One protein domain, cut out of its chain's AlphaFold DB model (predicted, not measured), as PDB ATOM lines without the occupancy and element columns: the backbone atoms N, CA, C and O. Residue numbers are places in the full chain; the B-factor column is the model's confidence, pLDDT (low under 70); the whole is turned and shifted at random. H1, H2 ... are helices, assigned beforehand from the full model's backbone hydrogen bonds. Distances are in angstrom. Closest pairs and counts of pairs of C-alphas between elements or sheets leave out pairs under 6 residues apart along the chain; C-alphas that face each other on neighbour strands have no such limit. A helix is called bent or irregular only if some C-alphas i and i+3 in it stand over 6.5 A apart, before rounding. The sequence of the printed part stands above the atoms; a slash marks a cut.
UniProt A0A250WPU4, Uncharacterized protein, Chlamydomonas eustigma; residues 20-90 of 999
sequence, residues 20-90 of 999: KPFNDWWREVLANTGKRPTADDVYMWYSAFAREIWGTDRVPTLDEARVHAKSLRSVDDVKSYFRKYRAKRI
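Overview. This is residues 20 to 90 of the 999 residues of an uncharacterized protein of Chlamydomonas eustigma (UniProt A0A250WPU4). A long helical arm, H4, sticks out with residues 76 to 90 from a small body in which H1, H2 and H3 sit with their centres in a triangle, H2 and H3 touching and H1 near both. H2, as long by residues as H4, is kinked. The printed part has 71 residues with four named helices, in order H1, H2, H3, H4, and no named strand; the class is all helix. The whole is loose, with a radius of gyration of the C-alphas of 14.7 A, and elongated, spanning 49 by 25 by 16 A.

Arrangement. Start at H2, residues 39 to 54, which has a kink of 51 degrees near residue 48 and is irregular, C-alphas 48 and 51 being 7.5 A apart. With residues 39 to 46 alone it touches H3, residues 62 to 71; the closest C-alphas are those of Tyr 46 and Leu 62, 6.9 A apart. These two run opposite ways at a steep tilt of 67 degrees, only just short of about perpendicular. H1, residues 20 to 33, is close to H2 but not clearly touching, with C-alphas of Pro 21 and Ile 53 closest at 7.5 A. H1 is likewise close to H3 but not clearly touching, with C-alphas of Trp 26 and Ala 69 closest at 7.6 A. H4, residues 75 to 90, is apart from H2 and H3, and only just apart from H1 at 8.3 A. Every O i to N i+4 pair is within hydrogen-bond range in H1, H3 and H4, and 10 of 12 in H2.

Along the chain. Find C-alpha 39 at (174.883, 174.516, 182.805); from there H2 runs 20.2 A to C-alpha 54. H1 begins at C-alpha 20, (174.306, 155.650, 182.271), and measures 20.0 A. H3 measures 14.4 A. H4 runs 22.8 A to C-alpha 90 at (206.959, 154.454, 190.682).

Size, cuts and confidence. Look to Thr 56 and Ile 90 for the C-alphas farthest apart, 49.3 A. Without residues 76 to 90 the body spans 33 by 19 by 17 A. The printed part has no cut and no long link, and no printed residue is under 70 in pLDDT.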
ATOM      1  N   LYS A  20     173.725 156.062 183.564       96.38
ATOM      2  CA  LYS A  20     174.306 155.650 182.271       96.38
ATOM      3  C   LYS A  20     173.843 156.541 181.102       96.38
ATOM      4  O   LYS A  20     174.730 157.068 180.440       96.38
ATOM      5  N   PRO A  21     172.538 156.777 180.860       97.56
ATOM      6  CA  PRO A  21     172.104 157.523 179.672       97.56
ATOM      7  C   PRO A  21     172.642 158.960 179.649       97.56
ATOM      8  O   PRO A  21     173.126 159.433 178.626       97.56
ATOM      9  N   PHE A  22     172.671 159.613 180.815       97.56
ATOM     10  CA  PHE A  22     173.266 160.938 180.982       97.56
ATOM     11  C   PHE A  22     174.789 160.942 180.797       97.56
ATOM     12  O   PHE A  22     175.329 161.852 180.175       97.56
ATOM     13  N   ASN A  23     175.495 159.924 181.303       96.69
ATOM     14  CA  ASN A  23     176.939 159.779 181.091       96.69
ATOM     15  C   ASN A  23     177.283 159.617 179.609       96.69
ATOM     16  O   ASN A  23     178.311 160.132 179.170       96.69
ATOM     17  N   ASP A  24     176.465 158.866 178.875       96.75
ATOM     18  CA  ASP A  24     176.696 158.562 177.468       96.75
ATOM     19  C   ASP A  24     176.433 159.821 176.612       96.75
ATOM     20  O   ASP A  24     177.344 160.242 175.899       96.75
ATOM     21  N   TRP A  25     175.312 160.531 176.819       97.81
ATOM     22  CA  TRP A  25     175.063 161.858 176.220       97.81
ATOM     23  C   TRP A  25     176.163 162.883 176.546       97.81
ATOM     24  O   TRP A  25     176.697 163.546 175.658       97.81
ATOM     25  N   TRP A  26     176.549 163.014 177.820       97.81
ATOM     26  CA  TRP A  26     177.544 164.008 178.246       97.81
ATOM     27  C   TRP A  26     178.911 163.760 177.591       97.81
ATOM     28  O   TRP A  26     179.648 164.699 177.285       97.81
ATOM     29  N   ARG A  27     179.253 162.486 177.350       95.81
ATOM     30  CA  ARG A  27     180.461 162.084 176.615       95.81
ATOM     31  C   ARG A  27     180.347 162.350 175.122       95.81
ATOM     32  O   ARG A  27     181.342 162.759 174.536       95.81
ATOM     33  N   GLU A  28     179.179 162.134 174.531       96.81
ATOM     34  CA  GLU A  28     178.910 162.433 173.125       96.81
ATOM     35  C   GLU A  28     179.046 163.936 172.846       96.81
ATOM     36  O   GLU A  28     179.832 164.326 171.986       96.81
ATOM     37  N   VAL A  29     178.405 164.801 173.640       97.25
ATOM     38  CA  VAL A  29     178.555 166.262 173.498       97.25
ATOM     39  C   VAL A  29     180.007 166.700 173.719       97.25
ATOM     40  O   VAL A  29     180.509 167.551 172.980       97.25
ATOM     41  N   LEU A  30     180.725 166.093 174.672       96.44
ATOM     42  CA  LEU A  30     182.150 166.369 174.883       96.44
ATOM     43  C   LEU A  30     183.034 165.920 173.707       96.44
ATOM     44  O   LEU A  30     184.004 166.608 173.390       96.44
ATOM     45  N   ALA A  31     182.710 164.804 173.053       95.69
ATOM     46  CA  ALA A  31     183.414 164.338 171.861       95.69
ATOM     47  C   ALA A  31     183.124 165.235 170.646       95.69
ATOM     48  O   ALA A  31     184.056 165.647 169.957       95.69
ATOM     49  N   ASN A  32     181.856 165.594 170.433       97.00
ATOM     50  CA  ASN A  32     181.400 166.364 169.275       97.00
ATOM     51  C   ASN A  32     181.830 167.842 169.336       97.00
ATOM     52  O   ASN A  32     182.155 168.434 168.310       97.00
ATOM     53  N   THR A  33     181.851 168.453 170.527       97.00
ATOM     54  CA  THR A  33     182.187 169.885 170.698       97.00
ATOM     55  C   THR A  33     183.627 170.145 171.153       97.00
ATOM     56  O   THR A  33     184.077 171.295 171.145       97.00
ATOM     57  N   GLY A  34     184.336 169.117 171.634       96.19
ATOM     58  CA  GLY A  34     185.621 169.254 172.331       96.19
ATOM     59  C   GLY A  34     185.542 170.011 173.670       96.19
ATOM     60  O   GLY A  34     186.576 170.319 174.265       96.19
ATOM     61  N   LYS A  35     184.335 170.344 174.147       95.50
ATOM     62  CA  LYS A  35     184.069 171.171 175.331       95.50
ATOM     63  C   LYS A  35     183.125 170.440 176.279       95.50
ATOM     64  O   LYS A  35     182.331 169.601 175.873       95.50
ATOM     65  N   ARG A  36     183.204 170.746 177.574       96.06
ATOM     66  CA  ARG A  36     182.231 170.211 178.537       96.06
ATOM     67  C   ARG A  36     180.885 170.921 178.325       96.06
ATOM     68  O   ARG A  36     180.925 172.143 178.180       96.06
ATOM     69  N   PRO A  37     179.746 170.202 178.360       96.81
ATOM     70  CA  PRO A  37     178.422 170.816 178.379       96.81
ATOM     71  C   PRO A  37     178.325 171.929 179.427       96.81
ATOM     72  O   PRO A  37     178.821 171.783 180.551       96.81
ATOM     73  N   THR A  38     177.701 173.039 179.048       96.75
ATOM     74  CA  THR A  38     177.389 174.164 179.932       96.75
ATOM     75  C   THR A  38     176.282 173.798 180.926       96.75
ATOM     76  O   THR A  38     175.668 172.730 180.855       96.75
ATOM     77  N   ALA A  39     176.008 174.690 181.884       95.62
ATOM     78  CA  ALA A  39     174.883 174.516 182.805       95.62
ATOM     79  C   ALA A  39     173.520 174.523 182.082       95.62
ATOM     80  O   ALA A  39     172.570 173.921 182.591       95.62
ATOM     81  N   ASP A  40     173.462 175.161 180.912       97.50
ATOM     82  CA  ASP A  40     172.263 175.335 180.097       97.50
ATOM     83  C   ASP A  40     172.063 174.141 179.153       97.50
ATOM     84  O   ASP A  40     170.958 173.613 179.089       97.50
ATOM     85  N   ASP A  41     173.135 173.598 178.557       97.69
ATOM     86  CA  ASP A  41     173.089 172.319 177.820       97.69
ATOM     87  C   ASP A  41     172.571 171.178 178.715       97.69
ATOM     88  O   ASP A  41     171.730 170.371 178.314       97.69
ATOM     89  N   VAL A  42     173.055 171.126 179.966       97.81
ATOM     90  CA  VAL A  42     172.599 170.156 180.976       97.81
ATOM     91  C   VAL A  42     171.139 170.401 181.359       97.81
ATOM     92  O   VAL A  42     170.410 169.432 181.551       97.81
ATOM     93  N   TYR A  43     170.694 171.658 181.452       97.88
ATOM     94  CA  TYR A  43     169.293 171.987 181.726       97.88
ATOM     95  C   TYR A  43     168.370 171.588 180.568       97.88
ATOM     96  O   TYR A  43     167.367 170.922 180.810       97.88
ATOM     97  N   MET A  44     168.736 171.913 179.323       98.25
ATOM     98  CA  MET A  44     167.990 171.536 178.121       98.25
ATOM     99  C   MET A  44     167.828 170.017 178.034       98.25
ATOM    100  O   MET A  44     166.696 169.531 178.018       98.25
ATOM    101  N   TRP A  45     168.931 169.260 178.083       98.25
ATOM    102  CA  TRP A  45     168.879 167.795 178.053       98.25
ATOM    103  C   TRP A  45     168.033 167.223 179.194       98.25
ATOM    104  O   TRP A  45     167.189 166.355 178.973       98.25
ATOM    105  N   TYR A  46     168.217 167.732 180.414       98.25
ATOM    106  CA  TYR A  46     167.454 167.285 181.575       98.25
ATOM    107  C   TYR A  46     165.951 167.551 181.398       98.25
ATOM    108  O   TYR A  46     165.135 166.667 181.651       98.25
ATOM    109  N   SER A  47     165.579 168.742 180.926       97.88
ATOM    110  CA  SER A  47     164.180 169.137 180.730       97.88
ATOM    111  C   SER A  47     163.463 168.297 179.667       97.88
ATOM    112  O   SER A  47     162.288 167.983 179.845       97.88
ATOM    113  N   ALA A  48     164.182 167.883 178.618       98.12
ATOM    114  CA  ALA A  48     163.649 167.045 177.551       98.12
ATOM    115  C   ALA A  48     163.557 165.568 177.969       98.12
ATOM    116  O   ALA A  48     162.484 164.972 177.908       98.12
ATOM    117  N   PHE A  49     164.664 164.975 178.429       98.06
ATOM    118  CA  PHE A  49     164.796 163.515 178.499       98.06
ATOM    119  C   PHE A  49     164.687 162.913 179.908       98.06
ATOM    120  O   PHE A  49     164.462 161.709 180.040       98.06
ATOM    121  N   ALA A  50     164.832 163.690 180.990       97.44
ATOM    122  CA  ALA A  50     164.953 163.101 182.332       97.44
ATOM    123  C   ALA A  50     163.678 162.362 182.794       97.44
ATOM    124  O   ALA A  50     163.771 161.337 183.473       97.44
ATOM    125  N   ARG A  51     162.488 162.843 182.405       97.44
ATOM    126  CA  ARG A  51     161.208 162.190 182.736       97.44
ATOM    127  C   ARG A  51     161.012 160.871 181.983       97.44
ATOM    128  O   ARG A  51     160.470 159.933 182.557       97.44
ATOM    129  N   GLU A  52     161.467 160.797 180.735       97.75
ATOM    130  CA  GLU A  52     161.414 159.589 179.904       97.75
ATOM    131  C   GLU A  52     162.402 158.528 180.415       97.75
ATOM    132  O   GLU A  52     162.025 157.390 180.683       97.75
ATOM    133  N   ILE A  53     163.661 158.924 180.627       97.62
ATOM    134  CA  ILE A  53     164.768 158.016 180.959       97.62
ATOM    135  C   ILE A  53     164.608 157.347 182.331       97.62
ATOM    136  O   ILE A  53     164.998 156.189 182.504       97.62
ATOM    137  N   TRP A  54     164.088 158.074 183.323       96.50
ATOM    138  CA  TRP A  54     164.006 157.593 184.707       96.50
ATOM    139  C   TRP A  54     162.578 157.303 185.189       96.50
ATOM    140  O   TRP A  54     162.422 156.724 186.265       96.50
ATOM    141  N   GLY A  55     161.556 157.654 184.403       96.50
ATOM    142  CA  GLY A  55     160.158 157.657 184.834       96.50
ATOM    143  C   GLY A  55     159.859 158.785 185.828       96.50
ATOM    144  O   GLY A  55     160.756 159.298 186.499       96.50
ATOM    145  N   THR A  56     158.585 159.164 185.950       96.31
ATOM    146  CA  THR A  56     158.110 160.262 186.818       96.31
ATOM    147  C   THR A  56     158.605 160.173 188.258       96.31
ATOM    148  O   THR A  56     158.949 161.191 188.852       96.31
ATOM    149  N   ASP A  57     158.690 158.961 188.798       95.50
ATOM    150  CA  ASP A  57     158.829 158.730 190.238       95.50
ATOM    151  C   ASP A  57     160.298 158.665 190.692       95.50
ATOM    152  O   ASP A  57     160.585 158.560 191.883       95.50
ATOM    153  N   ARG A  58     161.251 158.646 189.746       94.88
ATOM    154  CA  ARG A  58     162.683 158.418 190.029       94.88
ATOM    155  C   ARG A  58     163.626 159.388 189.321       94.88
ATOM    156  O   ARG A  58     164.846 159.204 189.418       94.88
ATOM    157  N   VAL A  59     163.089 160.415 188.653       97.00
ATOM    158  CA  VAL A  59     163.873 161.514 188.066       97.00
ATOM    159  C   VAL A  59     164.857 162.038 189.130       97.00
ATOM    160  O   VAL A  59     164.438 162.329 190.253       97.00
ATOM    161  N   PRO A  60     166.173 162.108 188.858       96.62
ATOM    162  CA  PRO A  60     167.084 162.810 189.753       96.62
ATOM    163  C   PRO A  60     166.730 164.295 189.730       96.62
ATOM    164  O   PRO A  60     166.198 164.771 188.739       96.62
ATOM    165  N   THR A  61     167.046 165.059 190.767       97.12
ATOM    166  CA  THR A  61     166.883 166.517 190.678       97.12
ATOM    167  C   THR A  61     167.867 167.125 189.667       97.12
ATOM    168  O   THR A  61     168.947 166.579 189.416       97.12
ATOM    169  N   LEU A  62     167.527 168.291 189.106       97.12
ATOM    170  CA  LEU A  62     168.413 169.040 188.203       97.12
ATOM    171  C   LEU A  62     169.782 169.310 188.847       97.12
ATOM    172  O   LEU A  62     170.813 169.222 188.181       97.12
ATOM    173  N   ASP A  63     169.808 169.606 190.146       96.44
ATOM    174  CA  ASP A  63     171.052 169.897 190.852       96.44
ATOM    175  C   ASP A  63     171.863 168.632 191.166       96.44
ATOM    176  O   ASP A  63     173.090 168.676 191.065       96.44
ATOM    177  N   GLU A  64     171.236 167.470 191.400       95.19
ATOM    178  CA  GLU A  64     171.952 166.183 191.372       95.19
ATOM    179  C   GLU A  64     172.574 165.916 189.995       95.19
ATOM    180  O   GLU A  64     173.738 165.517 189.922       95.19
ATOM    181  N   ALA A  65     171.848 166.175 188.901       95.25
ATOM    182  CA  ALA A  65     172.371 166.009 187.544       95.25
ATOM    183  C   ALA A  65     173.550 166.963 187.263       95.25
ATOM    184  O   ALA A  65     174.565 166.543 186.705       95.25
ATOM    185  N   ARG A  66     173.481 168.220 187.723       94.50
ATOM    186  CA  ARG A  66     174.581 169.203 187.640       94.50
ATOM    187  C   ARG A  66     175.794 168.815 188.492       94.50
ATOM    188  O   ARG A  66     176.929 168.901 188.017       94.50
ATOM    189  N   VAL A  67     175.585 168.363 189.731       92.94
ATOM    190  CA  VAL A  67     176.658 167.871 190.618       92.94
ATOM    191  C   VAL A  67     177.329 166.639 190.010       92.94
ATOM    192  O   VAL A  67     178.560 166.559 189.977       92.94
ATOM    193  N   HIS A  68     176.542 165.714 189.461       93.50
ATOM    194  CA  HIS A  68     177.054 164.538 188.771       93.50
ATOM    195  C   HIS A  68     177.826 164.919 187.498       93.50
ATOM    196  O   HIS A  68     178.964 164.478 187.337       93.50
ATOM    197  N   ALA A  69     177.306 165.824 186.659       90.06
ATOM    198  CA  ALA A  69     178.000 166.345 185.472       90.06
ATOM    199  C   ALA A  69     179.355 166.990 185.804       90.06
ATOM    200  O   ALA A  69     180.338 166.782 185.094       90.06
ATOM    201  N   LYS A  70     179.448 167.722 186.923       87.12
ATOM    202  CA  LYS A  70     180.705 168.306 187.420       87.12
ATOM    203  C   LYS A  70     181.750 167.245 187.797       87.12
ATOM    204  O   LYS A  70     182.950 167.525 187.735       87.12
ATOM    205  N   SER A  71     181.320 166.037 188.173       89.31
ATOM    206  CA  SER A  71     182.214 164.904 188.452       89.31
ATOM    207  C   SER A  71     182.762 164.239 187.181       89.31
ATOM    208  O   SER A  71     183.846 163.644 187.218       89.31
ATOM    209  N   LEU A  72     182.051 164.367 186.055       88.75
ATOM    210  CA  LEU A  72     182.425 163.744 184.793       88.75
ATOM    211  C   LEU A  72     183.684 164.385 184.183       88.75
ATOM    212  O   LEU A  72     184.022 165.561 184.363       88.75
ATOM    213  N   ARG A  73     184.435 163.541 183.478       85.00
ATOM    214  CA  ARG A  73     185.704 163.845 182.808       85.00
ATOM    215  C   ARG A  73     185.748 163.077 181.493       85.00
ATOM    216  O   ARG A  73     185.050 162.068 181.359       85.00
ATOM    217  N   SER A  74     186.584 163.509 180.549       85.69
ATOM    218  CA  SER A  74     186.811 162.703 179.346       85.69
ATOM    219  C   SER A  74     187.408 161.342 179.742       85.69
ATOM    220  O   SER A  74     188.081 161.205 180.770       85.69
ATOM    221  N   VAL A  75     187.166 160.303 178.940       84.50
ATOM    222  CA  VAL A  75     187.750 158.978 179.205       84.50
ATOM    223  C   VAL A  75     189.286 159.058 179.180       84.50
ATOM    224  O   VAL A  75     189.961 158.369 179.949       84.50
ATOM    225  N   ASP A  76     189.846 159.956 178.372       86.06
ATOM    226  CA  ASP A  76     191.286 160.167 178.253       86.06
ATOM    227  C   ASP A  76     191.875 161.074 179.348       86.06
ATOM    228  O   ASP A  76     193.005 160.822 179.762       86.06
ATOM    229  N   ASP A  77     191.110 162.001 179.943       83.19
ATOM    230  CA  ASP A  77     191.461 162.684 181.205       83.19
ATOM    231  C   ASP A  77     191.680 161.637 182.306       83.19
ATOM    232  O   ASP A  77     192.644 161.710 183.068       83.19
ATOM    233  N   VAL A  78     190.784 160.645 182.386       85.25
ATOM    234  CA  VAL A  78     190.836 159.568 183.386       85.25
ATOM    235  C   VAL A  78     192.022 158.636 183.119       85.25
ATOM    236  O   VAL A  78     192.798 158.369 184.041       85.25
ATOM    237  N   LYS A  79     192.246 158.201 181.867       91.00
ATOM    238  CA  LYS A  79     193.454 157.434 181.493       91.00
ATOM    239  C   LYS A  79     194.735 158.226 181.789       91.00
ATOM    240  O   LYS A  79     195.680 157.664 182.337       91.00
ATOM    241  N   SER A  80     194.779 159.515 181.447       91.06
ATOM    242  CA  SER A  80     195.925 160.411 181.654       91.06
ATOM    243  C   SER A  80     196.215 160.616 183.141       91.06
ATOM    244  O   SER A  80     197.363 160.482 183.568       91.06
ATOM    245  N   TYR A  81     195.176 160.826 183.956       90.38
ATOM    246  CA  TYR A  81     195.277 160.870 185.413       90.38
ATOM    247  C   TYR A  81     195.862 159.569 185.978       90.38
ATOM    248  O   TYR A  81     196.848 159.621 186.710       90.38
ATOM    249  N   PHE A  82     195.339 158.398 185.594       93.88
ATOM    250  CA  PHE A  82     195.872 157.121 186.078       93.88
ATOM    251  C   PHE A  82     197.285 156.808 185.563       93.88
ATOM    252  O   PHE A  82     198.074 156.235 186.312       93.88
ATOM    253  N   ARG A  83     197.651 157.221 184.339       96.31
ATOM    254  CA  ARG A  83     199.035 157.144 183.831       96.31
ATOM    255  C   ARG A  83     199.978 157.998 184.683       96.31
ATOM    256  O   ARG A  83     200.961 157.471 185.196       96.31
ATOM    257  N   LYS A  84     199.644 159.275 184.909       94.88
ATOM    258  CA  LYS A  84     200.426 160.200 185.753       94.88
ATOM    259  C   LYS A  84     200.520 159.721 187.205       94.88
ATOM    260  O   LYS A  84     201.589 159.790 187.796       94.88
ATOM    261  N   TYR A  85     199.435 159.181 187.760       95.31
ATOM    262  CA  TYR A  85     199.403 158.606 189.107       95.31
ATOM    263  C   TYR A  85     200.297 157.362 189.236       95.31
ATOM    264  O   TYR A  85     201.068 157.266 190.188       95.31
ATOM    265  N   ARG A  86     200.252 156.434 188.266       96.06
ATOM    266  CA  ARG A  86     201.136 155.254 188.241       96.06
ATOM    267  C   ARG A  86     202.606 155.651 188.091       96.06
ATOM    268  O   ARG A  86     203.420 155.178 188.873       96.06
ATOM    269  N   ALA A  87     202.924 156.555 187.162       96.62
ATOM    270  CA  ALA A  87     204.281 157.072 186.980       96.62
ATOM    271  C   ALA A  87     204.808 157.751 188.256       96.62
ATOM    272  O   ALA A  87     205.894 157.419 188.720       96.62
ATOM    273  N   LYS A  88     203.999 158.619 188.889       95.44
ATOM    274  CA  LYS A  88     204.356 159.240 190.170       95.44
ATOM    275  C   LYS A  88     204.606 158.191 191.257       95.44
ATOM    276  O   LYS A  88     205.600 158.295 191.967       95.44
ATOM    277  N   ARG A  89     203.750 157.169 191.377       95.56
ATOM    278  CA  ARG A  89     203.913 156.112 192.389       95.56
ATOM    279  C   ARG A  89     205.211 155.315 192.212       95.56
ATOM    280  O   ARG A  89     205.794 154.962 193.226       95.56
ATOM    281  N   ILE A  90     205.657 155.082 190.974       94.81
ATOM    282  CA  ILE A  90     206.959 154.454 190.682       94.81
ATOM    283  C   ILE A  90     208.094 155.392 191.121       94.81
ATOM    284  O   ILE A  90     208.856 155.047 192.011       94.81
TER     285      ILE A  90